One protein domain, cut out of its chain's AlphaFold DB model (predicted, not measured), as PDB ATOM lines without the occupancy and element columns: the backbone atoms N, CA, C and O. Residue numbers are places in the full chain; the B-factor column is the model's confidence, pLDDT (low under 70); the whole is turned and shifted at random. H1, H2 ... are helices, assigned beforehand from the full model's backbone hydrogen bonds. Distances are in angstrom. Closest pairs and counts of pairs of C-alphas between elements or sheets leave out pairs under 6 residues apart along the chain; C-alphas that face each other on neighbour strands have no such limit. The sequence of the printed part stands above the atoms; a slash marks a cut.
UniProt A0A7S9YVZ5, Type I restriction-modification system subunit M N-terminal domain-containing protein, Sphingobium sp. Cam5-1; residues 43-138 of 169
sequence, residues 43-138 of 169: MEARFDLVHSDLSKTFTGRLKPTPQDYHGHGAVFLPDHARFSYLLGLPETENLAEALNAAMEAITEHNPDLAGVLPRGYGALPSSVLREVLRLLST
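What this domain is: This is residues 43 to 138 of the 169 residues of the protein "Type I restriction-modification system subunit M N-terminal domain-containing protein" of Sphingobium sp. Cam5-1 (UniProt A0A7S9YVZ5). An elongated all-helix domain in two lobes: in the first, H1 and the short H2 lie crosswise to each other; in the larger second lobe, H4 and H5 meet near their starts as an open V, with the short H3 near the corner between them. Residues 56 to 62, at the end of H1 and after it, stick out, and the long unnamed stretch of residues 110 to 125 folds back past H4 to the start of H5. The 96 printed residues hold five named helices, in the order H1 H2 H3 H4 H5, and no named strand. The whole is only just compact, close to loose, with a radius of gyration of the C-alphas of 14.7 A; the spans are 42 by 28 by 21 A.

How they stand to each other: H1, residues 43 to 57, and H2, residues 66 to 71, only just touch, with 3 pairs of C-alphas within 8 A. The closest C-alphas are those of Val 50 and Tyr 69, 6.8 A apart, and the helices are about perpendicular at 87 degrees. H1 touches H2 with residues 47 to 51 alone. H3, residues 83 to 88, is close to H1 but not clearly touching, the C-alphas of Glu 44 and Phe 83 being 6.9 A apart. H3 and H4, residues 95 to 109, form a helical hairpin: they only just touch, with 3 pairs within 8 A, Leu 86 and Ala 98 having the closest C-alphas at 7.4 A. They run opposite ways at a shallow tilt of 33 degrees, only just short of steep. H4 is close to H2 but not clearly touching, the C-alphas of Pro 66 and His 109 being 7.0 A apart. H5, residues 126 to 137, touches H4 at a steep tilt of 60 degrees, the same way; the closest C-alphas, of Leu 95 and Ser 126, are 5.8 A apart. H5 and H3 only just touch, with 3 pairs within 8 A; the closest C-alphas are those of Leu 87 and Leu 133, 6.5 A apart. H1 is apart from H4 and H5. In H2, H3, H4 and H5 every O i to N i+4 pair is within hydrogen-bond range; in H1, 10 of 11 are.

Where its parts are: H1 begins at C-alpha 43 (26.520, -38.055, -50.632) and is 20.9 A long; H2 is 9.0 A and H3 8.7 A. H4 is 21.2 A long from C-alpha 95 (26.537, -19.361, -50.601), and H5, 16.2 A, ends at C-alpha 137 (15.519, -30.159, -49.549).

The domain as a whole: The C-alphas farthest apart, of Gly 60 and Ala 123, are 44.2 A apart. The printed part has no cut. The links H2 to H3 and H4 to H5 are long. The mean pLDDT of the printed part is 78.6; residues 58 to 64, 72 to 73, 112 to 123 and 138 are under 70.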
ATOM      1  N   MET A  43      25.373 -37.767 -51.491       79.88
ATOM      2  CA  MET A  43      26.520 -38.055 -50.632       79.88
ATOM      3  C   MET A  43      26.139 -37.948 -49.155       79.88
ATOM      4  O   MET A  43      26.401 -38.896 -48.422       79.88
ATOM      5  N   GLU A  44      25.451 -36.878 -48.736       84.62
ATOM      6  CA  GLU A  44      24.963 -36.753 -47.352       84.62
ATOM      7  C   GLU A  44      23.975 -37.870 -47.008       84.62
ATOM      8  O   GLU A  44      24.116 -38.499 -45.971       84.62
ATOM      9  N   ALA A  45      23.046 -38.222 -47.905       82.69
ATOM     10  CA  ALA A  45      22.121 -39.328 -47.651       82.69
ATOM     11  C   ALA A  45      22.840 -40.675 -47.426       82.69
ATOM     12  O   ALA A  45      22.439 -41.454 -46.565       82.69
ATOM     13  N   ARG A  46      23.904 -40.966 -48.188       78.62
ATOM     14  CA  ARG A  46      24.729 -42.171 -47.980       78.62
ATOM     15  C   ARG A  46      25.566 -42.078 -46.709       78.62
ATOM     16  O   ARG A  46      25.687 -43.074 -45.999       78.62
ATOM     17  N   PHE A  47      26.120 -40.899 -46.435       84.75
ATOM     18  CA  PHE A  47      26.858 -40.628 -45.210       84.75
ATOM     19  C   PHE A  47      25.973 -40.853 -43.988       84.75
ATOM     20  O   PHE A  47      26.386 -41.594 -43.114       84.75
ATOM     21  N   ASP A  48      24.750 -40.323 -43.952       85.00
ATOM     22  CA  ASP A  48      23.820 -40.479 -42.827       85.00
ATOM     23  C   ASP A  48      23.460 -41.945 -42.570       85.00
ATOM     24  O   ASP A  48      23.424 -42.386 -41.420       85.00
ATOM     25  N   LEU A  49      23.232 -42.724 -43.635       81.69
ATOM     26  CA  LEU A  49      22.968 -44.160 -43.524       81.69
ATOM     27  C   LEU A  49      24.147 -44.880 -42.861       81.69
ATOM     28  O   LEU A  49      23.971 -45.526 -41.827       81.69
ATOM     29  N   VAL A  50      25.353 -44.703 -43.404       83.94
ATOM     30  CA  VAL A  50      26.567 -45.333 -42.869       83.94
ATOM     31  C   VAL A  50      26.906 -44.796 -41.480       83.94
ATOM     32  O   VAL A  50      27.237 -45.573 -40.594       83.94
ATOM     33  N   HIS A  51      26.755 -43.496 -41.236       84.75
ATOM     34  CA  HIS A  51      26.973 -42.870 -39.936       84.75
ATOM     35  C   HIS A  51      26.026 -43.447 -38.882       84.75
ATOM     36  O   HIS A  51      26.454 -43.740 -37.768       84.75
ATOM     37  N   SER A  52      24.760 -43.692 -39.233       84.69
ATOM     38  CA  SER A  52      23.798 -44.324 -38.326       84.69
ATOM     39  C   SER A  52      24.183 -45.765 -37.974       84.69
ATOM     40  O   SER A  52      23.983 -46.187 -36.836       84.69
ATOM     41  N   ASP A  53      24.798 -46.507 -38.894       82.88
ATOM     42  CA  ASP A  53      25.246 -47.882 -38.655       82.88
ATOM     43  C   ASP A  53      26.587 -47.943 -37.912       82.88
ATOM     44  O   ASP A  53      26.752 -48.723 -36.969       82.88
ATOM     45  N   LEU A  54      27.517 -47.048 -38.248       80.88
ATOM     46  CA  LEU A  54      28.775 -46.878 -37.529       80.88
ATOM     47  C   LEU A  54      28.532 -46.376 -36.106       80.88
ATOM     48  O   LEU A  54      29.158 -46.883 -35.189       80.88
ATOM     49  N   SER A  55      27.581 -45.468 -35.870       78.06
ATOM     50  CA  SER A  55      27.272 -44.969 -34.518       78.06
ATOM     51  C   SER A  55      26.796 -46.065 -33.553       78.06
ATOM     52  O   SER A  55      27.029 -45.968 -32.350       78.06
ATOM     53  N   LYS A  56      26.186 -47.142 -34.070       78.31
ATOM     54  CA  LYS A  56      25.809 -48.326 -33.277       78.31
ATOM     55  C   LYS A  56      27.013 -49.206 -32.935       78.31
ATOM     56  O   LYS A  56      26.985 -49.911 -31.934       78.31
ATOM     57  N   THR A  57      28.037 -49.185 -33.784       70.88
ATOM     58  CA  THR A  57      29.219 -50.058 -33.704       70.88
ATOM     59  C   THR A  57      30.358 -49.388 -32.929       70.88
ATOM     60  O   THR A  57      31.047 -50.020 -32.133       70.88
ATOM     61  N   PHE A  58      30.521 -48.080 -33.114       67.69
ATOM     62  CA  PHE A  58      31.508 -47.226 -32.469       67.69
ATOM     63  C   PHE A  58      30.875 -46.505 -31.271       67.69
ATOM     64  O   PHE A  58      30.597 -45.308 -31.303       67.69
ATOM     65  N   THR A  59      30.630 -47.240 -30.187       54.69
ATOM     66  CA  THR A  59      30.160 -46.668 -28.916       54.69
ATOM     67  C   THR A  59      31.342 -46.248 -28.033       54.69
ATOM     68  O   THR A  59      32.145 -47.092 -27.635       54.69
ATOM     69  N   GLY A  60      31.451 -44.960 -27.676       65.75
ATOM     70  CA  GLY A  60      32.414 -44.452 -26.683       65.75
ATOM     71  C   GLY A  60      33.478 -43.491 -27.236       65.75
ATOM     72  O   GLY A  60      33.154 -42.498 -27.877       65.75
ATOM     73  N   ARG A  61      34.762 -43.739 -26.925       58.41
ATOM     74  CA  ARG A  61      35.916 -42.877 -27.285       58.41
ATOM     75  C   ARG A  61      36.427 -43.063 -28.720       58.41
ATOM     76  O   ARG A  61      37.257 -42.272 -29.165       58.41
ATOM     77  N   LEU A  62      35.983 -44.114 -29.409       61.59
ATOM     78  CA  LEU A  62      36.380 -44.410 -30.782       61.59
ATOM     79  C   LEU A  62      35.530 -43.564 -31.731       61.59
ATOM     80  O   LEU A  62      34.315 -43.723 -31.784       61.59
ATOM     81  N   LYS A  63      36.174 -42.643 -32.448       67.25
ATOM     82  CA  LYS A  63      35.529 -41.860 -33.502       67.25
ATOM     83  C   LYS A  63      35.728 -42.583 -34.836       67.25
ATOM     84  O   LYS A  63      36.858 -42.992 -35.099       67.25
ATOM     85  N   PRO A  64      34.679 -42.724 -35.660       69.00
ATOM     86  CA  PRO A  64      34.819 -43.310 -36.984       69.00
ATOM     87  C   PRO A  64      35.787 -42.463 -37.817       69.00
ATOM     88  O   PRO A  64      35.675 -41.234 -37.864       69.00
ATOM     89  N   THR A  65      36.766 -43.123 -38.427       77.62
ATOM     90  CA  THR A  65      37.774 -42.491 -39.280       77.62
ATOM     91  C   THR A  65      37.262 -42.388 -40.718       77.62
ATOM     92  O   THR A  65      36.370 -43.147 -41.098       77.62
ATOM     93  N   PRO A  66      37.805 -41.488 -41.561       74.88
ATOM     94  CA  PRO A  66      37.401 -41.393 -42.967       74.88
ATOM     95  C   PRO A  66      37.482 -42.731 -43.728       74.88
ATOM     96  O   PRO A  66      36.607 -43.020 -44.540       74.88
ATOM     97  N   GLN A  67      38.464 -43.582 -43.398       75.38
ATOM     98  CA  GLN A  67      38.619 -44.915 -43.994       75.38
ATOM     99  C   GLN A  67      37.443 -45.854 -43.696       75.38
ATOM    100  O   GLN A  67      37.065 -46.643 -44.562       75.38
ATOM    101  N   ASP A  68      36.835 -45.754 -42.511       77.50
ATOM    102  CA  ASP A  68      35.683 -46.586 -42.147       77.50
ATOM    103  C   ASP A  68      34.483 -46.274 -43.053       77.50
ATOM    104  O   ASP A  68      33.792 -47.178 -43.517       77.50
ATOM    105  N   TYR A  69      34.270 -44.998 -43.390       76.75
ATOM    106  CA  TYR A  69      33.209 -44.601 -44.321       76.75
ATOM    107  C   TYR A  69      33.470 -45.122 -45.735       76.75
ATOM    108  O   TYR A  69      32.552 -45.662 -46.361       76.75
ATOM    109  N   HIS A  70      34.717 -45.030 -46.212       74.25
ATOM    110  CA  HIS A  70      35.103 -45.536 -47.535       74.25
ATOM    111  C   HIS A  70      34.859 -47.039 -47.664       74.25
ATOM    112  O   HIS A  70      34.312 -47.484 -48.674       74.25
ATOM    113  N   GLY A  71      35.172 -47.813 -46.618       71.06
ATOM    114  CA  GLY A  71      34.931 -49.260 -46.571       71.06
ATOM    115  C   GLY A  71      33.452 -49.655 -46.693       71.06
ATOM    116  O   GLY A  71      33.140 -50.740 -47.180       71.06
ATOM    117  N   HIS A  72      32.538 -48.755 -46.324       69.94
ATOM    118  CA  HIS A  72      31.090 -48.935 -46.452       69.94
ATOM    119  C   HIS A  72      30.490 -48.250 -47.693       69.94
ATOM    120  O   HIS A  72      29.268 -48.220 -47.854       69.94
ATOM    121  N   GLY A  73      31.322 -47.712 -48.593       68.56
ATOM    122  CA  GLY A  73      30.871 -47.033 -49.811       68.56
ATOM    123  C   GLY A  73      30.254 -45.649 -49.568       68.56
ATOM    124  O   GLY A  73      29.517 -45.144 -50.424       68.56
ATOM    125  N   ALA A  74      30.538 -45.038 -48.413       75.94
ATOM    126  CA  ALA A  74      30.190 -43.658 -48.102       75.94
ATOM    127  C   ALA A  74      31.421 -42.750 -48.156       75.94
ATOM    128  O   ALA A  74      32.550 -43.153 -47.895       75.94
ATOM    129  N   VAL A  75      31.179 -41.493 -48.497       78.81
ATOM    130  CA  VAL A  75      32.192 -40.437 -48.503       78.81
ATOM    131  C   VAL A  75      32.185 -39.791 -47.127       78.81
ATOM    132  O   VAL A  75      31.111 -39.566 -46.571       78.81
ATOM    133  N   PHE A  76      33.354 -39.471 -46.575       83.94
ATOM    134  CA  PHE A  76      33.408 -38.710 -45.333       83.94
ATOM    135  C   PHE A  76      33.038 -37.249 -45.603       83.94
ATOM    136  O   PHE A  76      33.723 -36.575 -46.376       83.94
ATOM    137  N   LEU A  77      31.959 -36.767 -44.978       85.62
ATOM    138  CA  LEU A  77      31.493 -35.387 -45.118       85.62
ATOM    139  C   LEU A  77      31.732 -34.603 -43.817       85.62
ATOM    140  O   LEU A  77      31.120 -34.932 -42.791       85.62
ATOM    141  N   PRO A  78      32.568 -33.545 -43.839       86.81
ATOM    142  CA  PRO A  78      32.707 -32.651 -42.698       86.81
ATOM    143  C   PRO A  78      31.429 -31.826 -42.492       86.81
ATOM    144  O   PRO A  78      30.661 -31.607 -43.428       86.81
ATOM    145  N   ASP A  79      31.200 -31.344 -41.267       85.75
ATOM    146  CA  ASP A  79      29.938 -30.686 -40.886       85.75
ATOM    147  C   ASP A  79      29.601 -29.470 -41.765       85.75
ATOM    148  O   ASP A  79      28.460 -29.313 -42.189       85.75
ATOM    149  N   HIS A  80      30.601 -28.653 -42.113       84.88
ATOM    150  CA  HIS A  80      30.427 -27.469 -42.961       84.88
ATOM    151  C   HIS A  80      30.189 -27.798 -44.447       84.88
ATOM    152  O   HIS A  80      29.800 -26.919 -45.213       84.88
ATOM    153  N   ALA A  81      30.404 -29.052 -44.861       88.06
ATOM    154  CA  ALA A  81      30.125 -29.519 -46.215       88.06
ATOM    155  C   ALA A  81      28.796 -30.276 -46.335       88.06
ATOM    156  O   ALA A  81      28.434 -30.729 -47.421       88.06
ATOM    157  N   ARG A  82      28.046 -30.422 -45.239       88.56
ATOM    158  CA  ARG A  82      26.726 -31.050 -45.268       88.56
ATOM    159  C   ARG A  82      25.715 -30.145 -45.962       88.56
ATOM    160  O   ARG A  82      25.702 -28.931 -45.757       88.56
ATOM    161  N   PHE A  83      24.822 -30.736 -46.750       86.50
ATOM    162  CA  PHE A  83      23.740 -29.996 -47.392       86.50
ATOM    163  C   PHE A  83      22.809 -29.387 -46.334       86.50
ATOM    164  O   PHE A  83      22.349 -28.261 -46.509       86.50
ATOM    165  N   SER A  84      22.599 -30.066 -45.201       86.06
ATOM    166  CA  SER A  84      21.874 -29.511 -44.047       86.06
ATOM    167  C   SER A  84      22.491 -28.218 -43.488       86.06
ATOM    168  O   SER A  84      21.756 -27.270 -43.205       86.06
ATOM    169  N   TYR A  85      23.822 -28.140 -43.391       88.88
ATOM    170  CA  TYR A  85      24.539 -26.932 -42.967       88.88
ATOM    171  C   TYR A  85      24.372 -25.798 -43.983       88.88
ATOM    172  O   TYR A  85      23.958 -24.697 -43.625       88.88
ATOM    173  N   LEU A  86      24.607 -26.088 -45.266       87.44
ATOM    174  CA  LEU A  86      24.506 -25.110 -46.355       87.44
ATOM    175  C   LEU A  86      23.086 -24.542 -46.511       87.44
ATOM    176  O   LEU A  86      22.916 -23.368 -46.837       87.44
ATOM    177  N   LEU A  87      22.060 -25.355 -46.245       86.75
ATOM    178  CA  LEU A  87      20.660 -24.926 -46.241       86.75
ATOM    179  C   LEU A  87      20.359 -23.939 -45.099       86.75
ATOM    180  O   LEU A  87      19.509 -23.061 -45.261       86.75
ATOM    181  N   GLY A  88      21.042 -24.086 -43.961       85.75
ATOM    182  CA  GLY A  88      20.863 -23.263 -42.763       85.75
ATOM    183  C   GLY A  88      21.586 -21.914 -42.794       85.75
ATOM    184  O   GLY A  88      21.343 -21.087 -41.916       85.75
ATOM    185  N   LEU A  89      22.452 -21.669 -43.783       87.25
ATOM    186  CA  LEU A  89      23.220 -20.427 -43.868       87.25
ATOM    187  C   LEU A  89      22.312 -19.206 -44.090       87.25
ATOM    188  O   LEU A  89      21.371 -19.281 -44.891       87.25
ATOM    189  N   PRO A  90      22.599 -18.056 -43.448       85.88
ATOM    190  CA  PRO A  90      21.821 -16.834 -43.626       85.88
ATOM    191  C   PRO A  90      21.922 -16.302 -45.063       85.88
ATOM    192  O   PRO A  90      22.862 -16.598 -45.801       85.88
ATOM    193  N   GLU A  91      20.942 -15.497 -45.485       77.06
ATOM    194  CA  GLU A  91      20.912 -14.920 -46.843       77.06
ATOM    195  C   GLU A  91      22.024 -13.890 -47.094       77.06
ATOM    196  O   GLU A  91      22.366 -13.633 -48.244       77.06
ATOM    197  N   THR A  92      22.617 -13.349 -46.027       79.44
ATOM    198  CA  THR A  92      23.736 -12.397 -46.071       79.44
ATOM    199  C   THR A  92      25.077 -13.041 -46.412       79.44
ATOM    200  O   THR A  92      26.011 -12.327 -46.764       79.44
ATOM    201  N   GLU A  93      25.198 -14.364 -46.290       81.94
ATOM    202  CA  GLU A  93      26.434 -15.080 -46.598       81.94
ATOM    203  C   GLU A  93      26.536 -15.484 -48.072       81.94
ATOM    204  O   GLU A  93      25.545 -15.789 -48.750       81.94
ATOM    205  N   ASN A  94      27.774 -15.525 -48.566       84.19
ATOM    206  CA  ASN A  94      28.074 -15.918 -49.932       84.19
ATOM    207  C   ASN A  94      27.997 -17.443 -50.093       84.19
ATOM    208  O   ASN A  94      28.979 -18.167 -49.939       84.19
ATOM    209  N   LEU A  95      26.805 -17.932 -50.434       85.88
ATOM    210  CA  LEU A  95      26.537 -19.361 -50.601       85.88
ATOM    211  C   LEU A  95      27.444 -20.032 -51.647       85.88
ATOM    212  O   LEU A  95      27.816 -21.191 -51.479       85.88
ATOM    213  N   ALA A  96      27.817 -19.324 -52.717       84.12
ATOM    214  CA  ALA A  96      28.711 -19.863 -53.740       84.12
ATOM    215  C   ALA A  96      30.118 -20.141 -53.184       84.12
ATOM    216  O   ALA A  96      30.741 -21.144 -53.529       84.12
ATOM    217  N   GLU A  97      30.604 -19.268 -52.304       86.56
ATOM    218  CA  GLU A  97      31.886 -19.424 -51.622       86.56
ATOM    219  C   GLU A  97      31.831 -20.549 -50.586       86.56
ATOM    220  O   GLU A  97      32.697 -21.421 -50.596       86.56
ATOM    221  N   ALA A  98      30.759 -20.612 -49.790       87.94
ATOM    222  CA  ALA A  98      30.528 -21.706 -48.848       87.94
ATOM    223  C   ALA A  98      30.461 -23.075 -49.551       87.94
ATOM    224  O   ALA A  98      31.029 -24.051 -49.065       87.94
ATOM    225  N   LEU A  99      29.826 -23.148 -50.726       85.88
ATOM    226  CA  LEU A  99      29.804 -24.354 -51.554       85.88
ATOM    227  C   LEU A  99      31.192 -24.715 -52.085       85.88
ATOM    228  O   LEU A  99      31.565 -25.883 -52.042       85.88
ATOM    229  N   ASN A 100      31.975 -23.748 -52.570       86.44
ATOM    230  CA  ASN A 100      33.348 -24.025 -53.006       86.44
ATOM    231  C   ASN A 100      34.197 -24.570 -51.843       86.44
ATOM    232  O   ASN A 100      34.860 -25.591 -52.019       86.44
ATOM    233  N   ALA A 101      34.108 -23.956 -50.659       88.50
ATOM    234  CA  ALA A 101      34.811 -24.403 -49.456       88.50
ATOM    235  C   ALA A 101      34.366 -25.808 -49.014       88.50
ATOM    236  O   ALA A 101      35.195 -26.652 -48.683       88.50
ATOM    237  N   ALA A 102      33.064 -26.100 -49.077       88.25
ATOM    238  CA  ALA A 102      32.527 -27.431 -48.814       88.25
ATOM    239  C   ALA A 102      33.120 -28.491 -49.756       88.25
ATOM    240  O   ALA A 102      33.534 -29.561 -49.308       88.25
ATOM    241  N   MET A 103      33.191 -28.201 -51.059       84.19
ATOM    242  CA  MET A 103      33.750 -29.132 -52.048       84.19
ATOM    243  C   MET A 103      35.256 -29.345 -51.860       84.19
ATOM    244  O   MET A 103      35.746 -30.461 -52.044       84.19
ATOM    245  N   GLU A 104      35.988 -28.296 -51.488       86.06
ATOM    246  CA  GLU A 104      37.413 -28.380 -51.167       86.06
ATOM    247  C   GLU A 104      37.645 -29.275 -49.948       86.06
ATOM    248  O   GLU A 104      38.372 -30.261 -50.049       86.06
ATOM    249  N   ALA A 105      36.916 -29.043 -48.857       87.50
ATOM    250  CA  ALA A 105      37.023 -29.852 -47.650       87.50
ATOM    251  C   ALA A 105      36.639 -31.323 -47.874       87.50
ATOM    252  O   ALA A 105      37.274 -32.223 -47.323       87.50
ATOM    253  N   ILE A 106      35.631 -31.603 -48.711       84.12
ATOM    254  CA  ILE A 106      35.325 -32.982 -49.121       84.12
ATOM    255  C   ILE A 106      36.518 -33.580 -49.869       84.12
ATOM    256  O   ILE A 106      36.896 -34.716 -49.596       84.12
ATOM    257  N   THR A 107      37.133 -32.835 -50.785       81.94
ATOM    258  CA  THR A 107      38.267 -33.326 -51.581       81.94
ATOM    259  C   THR A 107      39.500 -33.605 -50.714       81.94
ATOM    260  O   THR A 107      40.173 -34.609 -50.929       81.94
ATOM    261  N   GLU A 108      39.771 -32.779 -49.701       85.19
ATOM    262  CA  GLU A 108      40.881 -32.987 -48.757       85.19
ATOM    263  C   GLU A 108      40.774 -34.314 -48.000       85.19
ATOM    264  O   GLU A 108      41.767 -35.015 -47.809       85.19
ATOM    265  N   HIS A 109      39.560 -34.684 -47.594       80.25
ATOM    266  CA  HIS A 109      39.314 -35.922 -46.854       80.25
ATOM    267  C   HIS A 109      39.112 -37.136 -47.774       80.25
ATOM    268  O   HIS A 109      39.128 -38.277 -47.308       80.25
ATOM    269  N   ASN A 110      38.889 -36.904 -49.070       76.12
ATOM    270  CA  ASN A 110      38.524 -37.925 -50.045       76.12
ATOM    271  C   ASN A 110      39.269 -37.661 -51.369       76.12
ATOM    272  O   ASN A 110      38.681 -37.108 -52.307       76.12
ATOM    273  N   PRO A 111      40.550 -38.063 -51.481       73.56
ATOM    274  CA  PRO A 111      41.348 -37.812 -52.683       73.56
ATOM    275  C   PRO A 111      40.749 -38.460 -53.941       73.56
ATOM    276  O   PRO A 111      40.927 -37.938 -55.038       73.56
ATOM    277  N   ASP A 112      39.961 -39.530 -53.790       66.94
ATOM    278  CA  ASP A 112      39.260 -40.211 -54.888       66.94
ATOM    279  C   ASP A 112      38.197 -39.336 -55.578       66.94
ATOM    280  O   ASP A 112      37.776 -39.623 -56.698       66.94
ATOM    281  N   LEU A 113      37.752 -38.260 -54.922       66.38
ATOM    282  CA  LEU A 113      36.783 -37.306 -55.469       66.38
ATOM    283  C   LEU A 113      37.450 -36.090 -56.129       66.38
ATOM    284  O   LEU A 113      36.758 -35.244 -56.711       66.38
ATOM    285  N   ALA A 114      38.783 -36.005 -56.083       61.75
ATOM    286  CA  ALA A 114      39.533 -34.923 -56.700       61.75
ATOM    287  C   ALA A 114      39.328 -34.916 -58.224       61.75
ATOM    288  O   ALA A 114      39.663 -35.862 -58.930       61.75
ATOM    289  N   GLY A 115      38.764 -33.821 -58.741       62.06
ATOM    290  CA  GLY A 115      38.512 -33.633 -60.176       62.06
ATOM    291  C   GLY A 115      37.142 -34.113 -60.664       62.06
ATOM    292  O   GLY A 115      36.761 -33.775 -61.782       62.06
ATOM    293  N   VAL A 116      36.374 -34.823 -59.831       66.00
ATOM    294  CA  VAL A 116      34.968 -35.173 -60.117       66.00
ATOM    295  C   VAL A 116      34.027 -34.060 -59.661       66.00
ATOM    296  O   VAL A 116      33.014 -33.789 -60.304       66.00
ATOM    297  N   LEU A 117      34.365 -33.405 -58.547       69.75
ATOM    298  CA  LEU A 117      33.553 -32.334 -57.991       69.75
ATOM    299  C   LEU A 117      33.705 -31.043 -58.815       69.75
ATOM    300  O   LEU A 117      34.826 -30.543 -58.964       69.75
ATOM    301  N   PRO A 118      32.601 -30.487 -59.348       66.94
ATOM    302  CA  PRO A 118      32.654 -29.242 -60.092       66.94
ATOM    303  C   PRO A 118      33.023 -28.091 -59.157       66.94
ATOM    304  O   PRO A 118      32.573 -28.009 -58.011       66.94
ATOM    305  N   ARG A 119      33.859 -27.198 -59.678       68.88
ATOM    306  CA  ARG A 119      34.300 -25.970 -59.015       68.88
ATOM    307  C   ARG A 119      33.689 -24.784 -59.750       68.88
ATOM    308  O   ARG A 119      33.517 -24.850 -60.965       68.88
ATOM    309  N   GLY A 120      33.403 -23.696 -59.037       68.56
ATOM    310  CA  GLY A 120      32.965 -22.449 -59.671       68.56
ATOM    311  C   GLY A 120      31.468 -22.160 -59.570       68.56
ATOM    312  O   GLY A 120      30.859 -21.708 -60.535       68.56
ATOM    313  N   TYR A 121      30.879 -22.316 -58.382       68.75
ATOM    314  CA  TYR A 121      29.496 -21.881 -58.115       68.75
ATOM    315  C   TYR A 121      29.279 -20.361 -58.229       68.75
ATOM    316  O   TYR A 121      28.141 -19.905 -58.200       68.75
ATOM    317  N   GLY A 122      30.348 -19.570 -58.391       68.69
ATOM    318  CA  GLY A 122      30.286 -18.111 -58.537       68.69
ATOM    319  C   GLY A 122      29.683 -17.621 -59.858       68.69
ATOM    320  O   GLY A 122      29.442 -16.428 -60.003       68.69
ATOM    321  N   ALA A 123      29.424 -18.516 -60.817       69.25
ATOM    322  CA  ALA A 123      28.732 -18.166 -62.058       69.25
ATOM    323  C   ALA A 123      27.224 -17.917 -61.860       69.25
ATOM    324  O   ALA A 123      26.587 -17.309 -62.718       69.25
ATOM    325  N   LEU A 124      26.649 -18.381 -60.742       71.62
ATOM    326  CA  LEU A 124      25.229 -18.239 -60.434       71.62
ATOM    327  C   LEU A 124      24.997 -17.244 -59.291       71.62
ATOM    328  O   LEU A 124      25.761 -17.225 -58.326       71.62
ATOM    329  N   PRO A 125      23.906 -16.458 -59.341       78.50
ATOM    330  CA  PRO A 125      23.519 -15.622 -58.217       78.50
ATOM    331  C   PRO A 125      23.107 -16.486 -57.016       78.50
ATOM    332  O   PRO A 125      22.399 -17.488 -57.156       78.50
ATOM    333  N   SER A 126      23.502 -16.062 -55.813       79.56
ATOM    334  CA  SER A 126      23.243 -16.778 -54.554       79.56
ATOM    335  C   SER A 126      21.754 -17.036 -54.285       79.56
ATOM    336  O   SER A 126      21.414 -18.017 -53.625       79.56
ATOM    337  N   SER A 127      20.857 -16.193 -54.811       79.56
ATOM    338  CA  SER A 127      19.403 -16.375 -54.720       79.56
ATOM    339  C   SER A 127      18.927 -17.638 -55.442       79.56
ATOM    340  O   SER A 127      18.201 -18.438 -54.855       79.56
ATOM    341  N   VAL A 128      19.402 -17.867 -56.670       81.69
ATOM    342  CA  VAL A 128      19.047 -19.045 -57.477       81.69
ATOM    343  C   VAL A 128      19.606 -20.315 -56.844       81.69
ATOM    344  O   VAL A 128      18.892 -21.306 -56.720       81.69
ATOM    345  N   LEU A 129      20.860 -20.290 -56.373       81.44
ATOM    346  CA  LEU A 129      21.455 -21.429 -55.660       81.44
ATOM    347  C   LEU A 129      20.628 -21.818 -54.429       81.44
ATOM    348  O   LEU A 129      20.392 -22.999 -54.176       81.44
ATOM    349  N   ARG A 130      20.134 -20.823 -53.689       83.44
ATOM    350  CA  ARG A 130      19.298 -21.032 -52.506       83.44
ATOM    351  C   ARG A 130      17.922 -21.590 -52.854       83.44
ATOM    352  O   ARG A 130      17.436 -22.467 -52.143       83.44
ATOM    353  N   GLU A 131      17.301 -21.127 -53.935       83.94
ATOM    354  CA  GLU A 131      16.057 -21.718 -54.439       83.94
ATOM    355  C   GLU A 131      16.256 -23.178 -54.842       83.94
ATOM    356  O   GLU A 131      15.476 -24.030 -54.423       83.94
ATOM    357  N   VAL A 132      17.337 -23.497 -55.560       83.19
ATOM    358  CA  VAL A 132      17.665 -24.883 -55.924       83.19
ATOM    359  C   VAL A 132      17.881 -25.743 -54.677       83.19
ATOM    360  O   VAL A 132      17.306 -26.827 -54.584       83.19
ATOM    361  N   LEU A 133      18.634 -25.264 -53.681       84.56
ATOM    362  CA  LEU A 133      18.798 -25.964 -52.401       84.56
ATOM    363  C   LEU A 133      17.453 -26.209 -51.705       84.56
ATOM    364  O   LEU A 133      17.186 -27.321 -51.254       84.56
ATOM    365  N   ARG A 134      16.566 -25.210 -51.651       84.12
ATOM    366  CA  ARG A 134      15.222 -25.368 -51.070       84.12
ATOM    367  C   ARG A 134      14.405 -26.412 -51.839       84.12
ATOM    368  O   ARG A 134      13.810 -27.291 -51.213       84.12
ATOM    369  N   LEU A 135      14.436 -26.393 -53.171       83.25
ATOM    370  CA  LEU A 135      13.751 -27.384 -54.009       83.25
ATOM    371  C   LEU A 135      14.264 -28.806 -53.739       83.25
ATOM    372  O   LEU A 135      13.457 -29.712 -53.549       83.25
ATOM    373  N   LEU A 136      15.582 -28.987 -53.636       81.25
ATOM    374  CA  LEU A 136      16.217 -30.279 -53.346       81.25
ATOM    375  C   LEU A 136      16.027 -30.748 -51.893       81.25
ATOM    376  O   LEU A 136      16.074 -31.950 -51.625       81.25
ATOM    377  N   SER A 137      15.820 -29.824 -50.948       76.44
ATOM    378  CA  SER A 137      15.519 -30.159 -49.549       76.44
ATOM    379  C   SER A 137      14.123 -30.742 -49.378       76.44
ATOM    380  O   SER A 137      13.883 -31.519 -48.452       76.44
ATOM    381  N   THR A 138      13.208 -30.389 -50.285       69.88
ATOM    382  CA  THR A 138      11.872 -30.961 -50.288       69.88
ATOM    383  C   THR A 138      12.060 -32.439 -50.597       69.88
ATOM    384  O   THR A 138      12.576 -32.755 -51.673       69.88
TER     385      THR A 138